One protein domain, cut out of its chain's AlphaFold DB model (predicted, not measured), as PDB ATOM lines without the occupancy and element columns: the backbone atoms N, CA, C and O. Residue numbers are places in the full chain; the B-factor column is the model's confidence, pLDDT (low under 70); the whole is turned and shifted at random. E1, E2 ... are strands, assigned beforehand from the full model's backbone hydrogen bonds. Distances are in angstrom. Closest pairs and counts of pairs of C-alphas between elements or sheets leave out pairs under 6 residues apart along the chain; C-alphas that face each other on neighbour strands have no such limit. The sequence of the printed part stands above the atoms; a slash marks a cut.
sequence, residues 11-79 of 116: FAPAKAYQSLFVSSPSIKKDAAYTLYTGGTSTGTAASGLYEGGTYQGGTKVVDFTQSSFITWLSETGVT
ATOM      1  N   PHE A  11     -13.386  33.694 -17.667       95.06
ATOM      2  CA  PHE A  11     -13.451  33.997 -16.239       95.06
ATOM      3  C   PHE A  11     -14.841  33.700 -15.665       95.06
ATOM      4  O   PHE A  11     -15.832  34.255 -16.131       95.06
ATOM      5  N   ALA A  12     -14.902  32.855 -14.633       94.94
ATOM      6  CA  ALA A  12     -16.093  32.602 -13.826       94.94
ATOM      7  C   ALA A  12     -15.794  32.941 -12.352       94.94
ATOM      8  O   ALA A  12     -15.182  32.145 -11.633       94.94
ATOM      9  N   PRO A  13     -16.182  34.134 -11.882       93.44
ATOM     10  CA  PRO A  13     -15.879  34.565 -10.527       93.44
ATOM     11  C   PRO A  13     -16.704  33.799  -9.490       93.44
ATOM     12  O   PRO A  13     -17.907  33.613  -9.642       93.44
ATOM     13  N   ALA A  14     -16.077  33.435  -8.369       92.31
ATOM     14  CA  ALA A  14     -16.765  32.786  -7.247       92.31
ATOM     15  C   ALA A  14     -17.626  33.751  -6.403       92.31
ATOM     16  O   ALA A  14     -18.411  33.317  -5.562       92.31
ATOM     17  N   LYS A  15     -17.444  35.067  -6.576       94.06
ATOM     18  CA  LYS A  15     -18.156  36.132  -5.854       94.06
ATOM     19  C   LYS A  15     -18.473  37.282  -6.803       94.06
ATOM     20  O   LYS A  15     -17.765  37.485  -7.784       94.06
ATOM     21  N   ALA A  16     -19.491  38.070  -6.468       93.88
ATOM     22  CA  ALA A  16     -19.786  39.296  -7.198       93.88
ATOM     23  C   ALA A  16     -18.573  40.244  -7.199       93.88
ATOM     24  O   ALA A  16     -17.860  40.374  -6.201       93.88
ATOM     25  N   TYR A  17     -18.358  40.905  -8.329       91.88
ATOM     26  CA  TYR A  17     -17.264  41.837  -8.568       91.88
ATOM     27  C   TYR A  17     -17.819  43.078  -9.266       91.88
ATOM     28  O   TYR A  17     -18.861  43.019  -9.914       91.88
ATOM     29  N   GLN A  18     -17.131  44.211  -9.121       92.62
ATOM     30  CA  GLN A  18     -17.548  45.459  -9.763       92.62
ATOM     31  C   GLN A  18     -16.884  45.664 -11.128       92.62
ATOM     32  O   GLN A  18     -17.524  46.166 -12.050       92.62
ATOM     33  N   SER A  19     -15.605  45.301 -11.240       92.00
ATOM     34  CA  SER A  19     -14.794  45.528 -12.436       92.00
ATOM     35  C   SER A  19     -13.764  44.417 -12.602       92.00
ATOM     36  O   SER A  19     -13.218  43.926 -11.613       92.00
ATOM     37  N   LEU A  20     -13.476  44.060 -13.853       91.94
ATOM     38  CA  LEU A  20     -12.386  43.171 -14.243       91.94
ATOM     39  C   LEU A  20     -11.469  43.940 -15.197       91.94
ATOM     40  O   LEU A  20     -11.925  44.433 -16.226       91.94
ATOM     41  N   PHE A  21     -10.190  44.053 -14.848       92.88
ATOM     42  CA  PHE A  21      -9.183  44.685 -15.698       92.88
ATOM     43  C   PHE A  21      -8.352  43.603 -16.375       92.88
ATOM     44  O   PHE A  21      -7.813  42.725 -15.704       92.88
ATOM     45  N   VAL A  22      -8.249  43.676 -17.699       92.19
ATOM     46  CA  VAL A  22      -7.567  42.671 -18.517       92.19
ATOM     47  C   VAL A  22      -6.499  43.362 -19.348       92.19
ATOM     48  O   VAL A  22      -6.779  44.319 -20.063       92.19
ATOM     49  N   SER A  23      -5.271  42.863 -19.259       92.44
ATOM     50  CA  SER A  23      -4.159  43.263 -20.116       92.44
ATOM     51  C   SER A  23      -3.380  42.010 -20.485       92.44
ATOM     52  O   SER A  23      -2.970  41.251 -19.608       92.44
ATOM     53  N   SER A  24      -3.225  41.759 -21.780       90.38
ATOM     54  CA  SER A  24      -2.555  40.566 -22.293       90.38
ATOM     55  C   SER A  24      -1.798  40.906 -23.573       90.38
ATOM     56  O   SER A  24      -2.343  41.623 -24.416       90.38
ATOM     57  N   PRO A  25      -0.588  40.353 -23.786       91.00
ATOM     58  CA  PRO A  25       0.122  40.465 -25.056       91.00
ATOM     59  C   PRO A  25      -0.683  39.953 -26.255       91.00
ATOM     60  O   PRO A  25      -0.394  40.361 -27.379       91.00
ATOM     61  N   SER A  26      -1.667  39.073 -26.046       90.56
ATOM     62  CA  SER A  26      -2.543  38.557 -27.103       90.56
ATOM     63  C   SER A  26      -3.575  39.582 -27.580       90.56
ATOM     64  O   SER A  26      -4.094  39.441 -28.682       90.56
ATOM     65  N   ILE A  27      -3.835  40.640 -26.803       91.62
ATOM     66  CA  ILE A  27      -4.705  41.748 -27.209       91.62
ATOM     67  C   ILE A  27      -3.882  42.715 -28.064       91.62
ATOM     68  O   ILE A  27      -3.059  43.490 -27.582       91.62
ATOM     69  N   LYS A  28      -4.090  42.638 -29.373       91.94
ATOM     70  CA  LYS A  28      -3.485  43.485 -30.400       91.94
ATOM     71  C   LYS A  28      -4.380  44.663 -30.773       91.94
ATOM     72  O   LYS A  28      -5.606  44.541 -30.787       91.94
ATOM     73  N   LYS A  29      -3.729  45.774 -31.122       91.25
ATOM     74  CA  LYS A  29      -4.357  46.956 -31.716       91.25
ATOM     75  C   LYS A  29      -4.977  46.604 -33.073       91.25
ATOM     76  O   LYS A  29      -4.411  45.799 -33.807       91.25
ATOM     77  N   ASP A  30      -6.112  47.228 -33.377       92.44
ATOM     78  CA  ASP A  30      -6.845  47.133 -34.647       92.44
ATOM     79  C   ASP A  30      -7.337  45.710 -34.983       92.44
ATOM     80  O   ASP A  30      -7.732  45.427 -36.112       92.44
ATOM     81  N   ALA A  31      -7.364  44.818 -33.989       93.00
ATOM     82  CA  ALA A  31      -7.926  43.476 -34.093       93.00
ATOM     83  C   ALA A  31      -9.337  43.411 -33.488       93.00
ATOM     84  O   ALA A  31      -9.673  44.164 -32.565       93.00
ATOM     85  N   ALA A  32     -10.153  42.507 -34.033       92.88
ATOM     86  CA  ALA A  32     -11.522  42.265 -33.598       92.88
ATOM     87  C   ALA A  32     -11.575  41.193 -32.504       92.88
ATOM     88  O   ALA A  32     -10.904  40.164 -32.595       92.88
ATOM     89  N   TYR A  33     -12.415  41.431 -31.506       93.25
ATOM     90  CA  TYR A  33     -12.693  40.521 -30.406       93.25
ATOM     91  C   TYR A  33     -14.190  40.465 -30.148       93.25
ATOM     92  O   TYR A  33     -14.944  41.370 -30.513       93.25
ATOM     93  N   THR A  34     -14.603  39.418 -29.450       94.25
ATOM     94  CA  THR A  34     -15.997  39.220 -29.078       94.25
ATOM     95  C   THR A  34     -16.081  38.973 -27.583       94.25
ATOM     96  O   THR A  34     -15.344  38.150 -27.041       94.25
ATOM     97  N   LEU A  35     -16.989  39.679 -26.915       95.00
ATOM     98  CA  LEU A  35     -17.353  39.393 -25.534       95.00
ATOM     99  C   LEU A  35     -18.551  38.444 -25.515       95.00
ATOM    100  O   LEU A  35     -19.586  38.729 -26.120       95.00
ATOM    101  N   TYR A  36     -18.414  37.349 -24.777       95.44
ATOM    102  CA  TYR A  36     -19.492  36.419 -24.463       95.44
ATOM    103  C   TYR A  36     -19.760  36.407 -22.957       95.44
ATOM    104  O   TYR A  36     -18.860  36.668 -22.158       95.44
ATOM    105  N   THR A  37     -20.993  36.083 -22.572       95.12
ATOM    106  CA  THR A  37     -21.396  35.868 -21.174       95.12
ATOM    107  C   THR A  37     -22.181  34.566 -21.017       95.12
ATOM    108  O   THR A  37     -22.720  34.008 -21.978       95.12
ATOM    109  N   GLY A  38     -22.225  34.053 -19.784       94.19
ATOM    110  CA  GLY A  38     -22.766  32.724 -19.489       94.19
ATOM    111  C   GLY A  38     -21.854  31.610 -20.009       94.19
ATOM    112  O   GLY A  38     -20.641  31.793 -20.101       94.19
ATOM    113  N   GLY A  39     -22.437  30.468 -20.375       94.19
ATOM    114  CA  GLY A  39     -21.699  29.317 -20.904       94.19
ATOM    115  C   GLY A  39     -20.846  28.582 -19.864       94.19
ATOM    116  O   GLY A  39     -20.975  28.791 -18.657       94.19
ATOM    117  N   THR A  40     -19.985  27.689 -20.349       93.69
ATOM    118  CA  THR A  40     -19.040  26.896 -19.549       93.69
ATOM    119  C   THR A  40     -17.696  26.763 -20.268       93.69
ATOM    120  O   THR A  40     -17.587  27.029 -21.464       93.69
ATOM    121  N   SER A  41     -16.657  26.347 -19.541       94.50
ATOM    122  CA  SER A  41     -15.351  26.002 -20.113       94.50
ATOM    123  C   SER A  41     -14.949  24.589 -19.710       94.50
ATOM    124  O   SER A  41     -15.234  24.147 -18.596       94.50
ATOM    125  N   THR A  42     -14.278  23.884 -20.622       93.50
ATOM    126  CA  THR A  42     -13.646  22.578 -20.364       93.50
ATOM    127  C   THR A  42     -12.252  22.695 -19.741       93.50
ATOM    128  O   THR A  42     -11.622  21.676 -19.465       93.50
ATOM    129  N   GLY A  43     -11.753  23.921 -19.557       92.62
ATOM    130  CA  GLY A  43     -10.440  24.195 -18.983       92.62
ATOM    131  C   GLY A  43     -10.350  23.926 -17.484       92.62
ATOM    132  O   GLY A  43     -11.336  23.619 -16.810       92.62
ATOM    133  N   THR A  44      -9.149  24.113 -16.942       94.44
ATOM    134  CA  THR A  44      -8.922  24.048 -15.493       94.44
ATOM    135  C   THR A  44      -9.075  25.436 -14.893       94.44
ATOM    136  O   THR A  44      -8.419  26.374 -15.337       94.44
ATOM    137  N   ALA A  45      -9.927  25.577 -13.879       94.25
ATOM    138  CA  ALA A  45     -10.109  26.848 -13.189       94.25
ATOM    139  C   ALA A  45      -9.078  27.034 -12.062       94.25
ATOM    140  O   ALA A  45      -8.974  26.200 -11.163       94.25
ATOM    141  N   ALA A  46      -8.398  28.179 -12.055       93.81
ATOM    142  CA  ALA A  46      -7.586  28.676 -10.951       93.81
ATOM    143  C   ALA A  46      -8.105  30.063 -10.542       93.81
ATOM    144  O   ALA A  46      -8.037  31.023 -11.306       93.81
ATOM    145  N   SER A  47      -8.678  30.178  -9.340       91.00
ATOM    146  CA  SER A  47      -9.270  31.438  -8.843       91.00
ATOM    147  C   SER A  47     -10.307  32.065  -9.795       91.00
ATOM    148  O   SER A  47     -10.417  33.284  -9.899       91.00
ATOM    149  N   GLY A  48     -11.073  31.222 -10.496       93.06
ATOM    150  CA  GLY A  48     -12.096  31.630 -11.463       93.06
ATOM    151  C   GLY A  48     -11.578  31.895 -12.879       93.06
ATOM    152  O   GLY A  48     -12.379  31.945 -13.805       93.06
ATOM    153  N   LEU A  49     -10.265  32.022 -13.080       93.56
ATOM    154  CA  LEU A  49      -9.659  32.087 -14.408       93.56
ATOM    155  C   LEU A  49      -9.481  30.670 -14.961       93.56
ATOM    156  O   LEU A  49      -8.905  29.820 -14.286       93.56
ATOM    157  N   TYR A  50      -9.975  30.410 -16.169       94.00
ATOM    158  CA  TYR A  50      -9.785  29.129 -16.846       94.00
ATOM    159  C   TYR A  50      -8.528  29.141 -17.711       94.00
ATOM    160  O   TYR A  50      -8.346  30.034 -18.539       94.00
ATOM    161  N   GLU A  51      -7.705  28.109 -17.548       90.50
ATOM    162  CA  GLU A  51      -6.533  27.838 -18.375       90.50
ATOM    163  C   GLU A  51      -6.744  26.576 -19.217       90.50
ATOM    164  O   GLU A  51      -7.175  25.525 -18.723       90.50
ATOM    165  N   GLY A  52      -6.425  26.687 -20.509       86.25
ATOM    166  CA  GLY A  52      -6.688  25.642 -21.494       86.25
ATOM    167  C   GLY A  52      -8.183  25.384 -21.725       86.25
ATOM    168  O   GLY A  52      -9.057  26.031 -21.150       86.25
ATOM    169  N   GLY A  53      -8.478  24.410 -22.584       88.44
ATOM    170  CA  GLY A  53      -9.849  24.024 -22.916       88.44
ATOM    171  C   GLY A  53     -10.521  24.939 -23.941       88.44
ATOM    172  O   GLY A  53      -9.862  25.610 -24.733       88.44
ATOM    173  N   THR A  54     -11.851  24.895 -23.968       90.19
ATOM    174  CA  THR A  54     -12.681  25.610 -24.944       90.19
ATOM    175  C   THR A  54     -13.933  26.140 -24.265       90.19
ATOM    176  O   THR A  54     -14.664  25.373 -23.625       90.19
ATOM    177  N   TYR A  55     -14.191  27.436 -24.430       93.00
ATOM    178  CA  TYR A  55     -15.445  28.062 -24.035       93.00
ATOM    179  C   TYR A  55     -16.617  27.617 -24.924       93.00
ATOM    180  O   TYR A  55     -16.498  27.560 -26.149       93.00
ATOM    181  N   GLN A  56     -17.763  27.283 -24.322       93.69
ATOM    182  CA  GLN A  56     -18.924  26.728 -25.027       93.69
ATOM    183  C   GLN A  56     -20.260  27.186 -24.424       93.69
ATOM    184  O   GLN A  56     -20.378  27.444 -23.227       93.69
ATOM    185  N   GLY A  57     -21.302  27.245 -25.263       93.38
ATOM    186  CA  GLY A  57     -22.686  27.489 -24.826       93.38
ATOM    187  C   GLY A  57     -22.977  28.910 -24.323       93.38
ATOM    188  O   GLY A  57     -23.981  29.123 -23.647       93.38
ATOM    189  N   GLY A  58     -22.093  29.864 -24.615       94.88
ATOM    190  CA  GLY A  58     -22.240  31.273 -24.261       94.88
ATOM    191  C   GLY A  58     -23.227  32.053 -25.119       94.88
ATOM    192  O   GLY A  58     -23.557  31.659 -26.236       94.88
ATOM    193  N   THR A  59     -23.631  33.221 -24.621       95.88
ATOM    194  CA  THR A  59     -24.361  34.227 -25.404       95.88
ATOM    195  C   THR A  59     -23.412  35.342 -25.814       95.88
ATOM    196  O   THR A  59     -22.683  35.882 -24.982       95.88
ATOM    197  N   LYS A  60     -23.408  35.691 -27.103       95.81
ATOM    198  CA  LYS A  60     -22.624  36.821 -27.605       95.81
ATOM    199  C   LYS A  60     -23.208  38.132 -27.086       95.81
ATOM    200  O   LYS A  60     -24.386  38.394 -27.307       95.81
ATOM    201  N   VAL A  61     -22.374  38.963 -26.469       96.50
ATOM    202  CA  VAL A  61     -22.739  40.314 -26.025       96.50
ATOM    203  C   VAL A  61     -22.426  41.333 -27.110       96.50
ATOM    204  O   VAL A  61     -23.312  42.055 -27.558       96.50
ATOM    205  N   VAL A  62     -21.163  41.401 -27.542       95.75
ATOM    206  CA  VAL A  62     -20.710  42.424 -28.491       95.75
ATOM    207  C   VAL A  62     -19.471  41.972 -29.254       95.75
ATOM    208  O   VAL A  62     -18.584  41.340 -28.685       95.75
ATOM    209  N   ASP A  63     -19.410  42.344 -30.530       95.06
ATOM    210  CA  ASP A  63     -18.185  42.345 -31.325       95.06
ATOM    211  C   ASP A  63     -17.580  43.754 -31.273       95.06
ATOM    212  O   ASP A  63     -18.284  44.740 -31.500       95.06
ATOM    213  N   PHE A  64     -16.292  43.868 -30.962       92.56
ATOM    214  CA  PHE A  64     -15.608  45.154 -30.855       92.56
ATOM    215  C   PHE A  64     -14.185  45.083 -31.409       92.56
ATOM    216  O   PHE A  64     -13.536  44.038 -31.389       92.56
ATOM    217  N   THR A  65     -13.677  46.222 -31.869       93.12
ATOM    218  CA  THR A  65     -12.291  46.358 -32.329       93.12
ATOM    219  C   THR A  65     -11.487  47.119 -31.287       93.12
ATOM    220  O   THR A  65     -11.892  48.201 -30.859       93.12
ATOM    221  N   GLN A  66     -10.321  46.595 -30.903       89.50
ATOM    222  CA  GLN A  66      -9.416  47.286 -29.983       89.50
ATOM    223  C   GLN A  66      -8.663  48.412 -30.709       89.50
ATOM    224  O   GLN A  66      -7.526  48.241 -31.148       89.50
ATOM    225  N   SER A  67      -9.298  49.576 -30.846       84.81
ATOM    226  CA  SER A  67      -8.720  50.752 -31.519       84.81
ATOM    227  C   SER A  67      -7.862  51.629 -30.596       84.81
ATOM    228  O   SER A  67      -6.989  52.366 -31.058       84.81
ATOM    229  N   SER A  68      -8.106  51.551 -29.285       83.44
ATOM    230  CA  SER A  68      -7.542  52.433 -28.256       83.44
ATOM    231  C   SER A  68      -6.780  51.649 -27.183       83.44
ATOM    232  O   SER A  68      -6.875  50.426 -27.102       83.44
ATOM    233  N   PHE A  69      -6.028  52.352 -26.327       84.62
ATOM    234  CA  PHE A  69      -5.324  51.725 -25.196       84.62
ATOM    235  C   PHE A  69      -6.278  51.091 -24.176       84.62
ATOM    236  O   PHE A  69      -5.945  50.073 -23.580       84.62
ATOM    237  N   ILE A  70      -7.456  51.688 -23.979       89.38
ATOM    238  CA  ILE A  70      -8.485  51.207 -23.057       89.38
ATOM    239  C   ILE A  70      -9.803  51.124 -23.818       89.38
ATOM    240  O   ILE A  70     -10.186  52.080 -24.491       89.38
ATOM    241  N   THR A  71     -10.498  50.003 -23.651       91.00
ATOM    242  CA  THR A  71     -11.872  49.797 -24.114       91.00
ATOM    243  C   THR A  71     -12.708  49.414 -22.904       91.00
ATOM    244  O   THR A  71     -12.317  48.531 -22.141       91.00
ATOM    245  N   TRP A  72     -13.838  50.091 -22.712       92.44
ATOM    246  CA  TRP A  72     -14.764  49.785 -21.627       92.44
ATOM    247  C   TRP A  72     -15.892  48.913 -22.160       92.44
ATOM    248  O   TRP A  72     -16.461  49.201 -23.212       92.44
ATOM    249  N   LEU A  73     -16.182  47.832 -21.444       93.31
ATOM    250  CA  LEU A  73     -17.201  46.854 -21.803       93.31
ATOM    251  C   LEU A  73     -18.089  46.571 -20.591       93.31
ATOM    252  O   LEU A  73     -17.622  46.578 -19.449       93.31
ATOM    253  N   SER A  74     -19.352  46.267 -20.855       92.94
ATOM    254  CA  SER A  74     -20.322  45.743 -19.896       92.94
ATOM    255  C   SER A  74     -21.052  44.534 -20.486       92.94
ATOM    256  O   SER A  74     -20.874  44.180 -21.653       92.94
ATOM    257  N   GLU A  75     -21.949  43.935 -19.703       89.12
ATOM    258  CA  GLU A  75     -22.861  42.878 -20.168       89.12
ATOM    259  C   GLU A  75     -23.830  43.343 -21.271       89.12
ATOM    260  O   GLU A  75     -24.527  42.523 -21.861       89.12
ATOM    261  N   THR A  76     -23.871  44.645 -21.568       91.19
ATOM    262  CA  THR A  76     -24.697  45.232 -22.631       91.19
ATOM    263  C   THR A  76     -23.880  45.731 -23.825       91.19
ATOM    264  O   THR A  76     -24.465  46.268 -24.762       91.19
ATOM    265  N   GLY A  77     -22.549  45.593 -23.811       91.19
ATOM    266  CA  GLY A  77     -21.673  45.956 -24.928       91.19
ATOM    267  C   GLY A  77     -20.606  46.999 -24.594       91.19
ATOM    268  O   GLY A  77     -20.158  47.101 -23.454       91.19
ATOM    269  N   VAL A  78     -20.154  47.748 -25.607       90.06
ATOM    270  CA  VAL A  78     -19.127  48.794 -25.452       90.06
ATOM    271  C   VAL A  78     -19.702  49.994 -24.704       90.06
ATOM    272  O   VAL A  78     -20.787  50.475 -25.028       90.06
ATOM    273  N   THR A  79     -18.963  50.490 -23.717       89.31
ATOM    274  CA  THR A  79     -19.325  51.665 -22.919       89.31
ATOM    275  C   THR A  79     -18.206  52.703 -22.935       89.31
ATOM    276  O   THR A  79     -17.135  52.499 -23.504       89.31
TER     277      THR A  79
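What this domain is: This is residues 11 to 79 of the 116 residues of an uncharacterized protein of Paenibacillus sp. 597 (UniProt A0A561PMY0). A long two-stranded ribbon, E1 with E4, bends sharply across the domain and has a small hairpin at each end: E2 with E3 between its two strands along the chain, and E5 with E6 folded back beside E4. The unnamed residues 11 to 31 run from the E2 and E3 end to the start of E1. The printed part has 69 residues with six named strands, E1 to E6 in order, and no named helix; the three sheets, E1 - E4, E2 - E3 and E5 - E6, are antiparallel. The class is all strand, though under half of the residues, 33 of 69, are in named elements. The whole is only just compact, close to loose, with a radius of gyration of the C-alphas of 12.7 A, and spans 31 by 23 by 21 A.

How they stand to each other: Start at Phe 11: residues 11 to 31 hold no named element, and their C-alphas lie 7 to 17 A from the mean of the C-alphas. Next comes E1, residues 32 to 41, which bends by 99 degrees at residue 38. Its antiparallel neighbour is E4, residues 55 to 65, which bends by 107 degrees at residue 58; their directions differ by 159 degrees. Look there for N 33 and O 64, 2.8 A apart, and N 56 and O 40, 2.9 A apart, both within hydrogen-bond range. E1 runs on into E2, residues 44 to 46, across a break of 2 residues, at 97 degrees. E2 and E3, residues 49 to 51, form an antiparallel hairpin at 140 degrees, with N 46 and O 49 at 2.8 A. After E4, a short link leads to E5, residues 72 to 74, which forms an antiparallel hairpin at 135 degrees with E6, residues 77 to 79; N 74 and O 77 are 2.8 A apart. The closest C-alphas of E4 and E6 are those of Val 62 and Gly 77, 5.1 A apart. E4 and E5 are near each other, with 5 pairs of C-alphas within 10 A, while E2 and E6 are apart.

Where its parts are: Find C-alpha 32 at (-11.522, 42.265, -33.598); from there E1 runs 21.5 A to C-alpha 41. E2 and E3 each measure 6.6 A. E4 begins at C-alpha 55, (-15.445, 28.062, -24.035), and measures 20.3 A. E5 measures 7.1 A, and E6 runs 6.5 A to C-alpha 79 at (-19.325, 51.665, -22.919).

The domain as a whole: The two C-alphas farthest apart are those of Lys 15 and Asp 30, 32.8 A. The printed part has no cut, and no link between named strands is long. The mean pLDDT of the printed part is 92.3, and no printed residue is under 70.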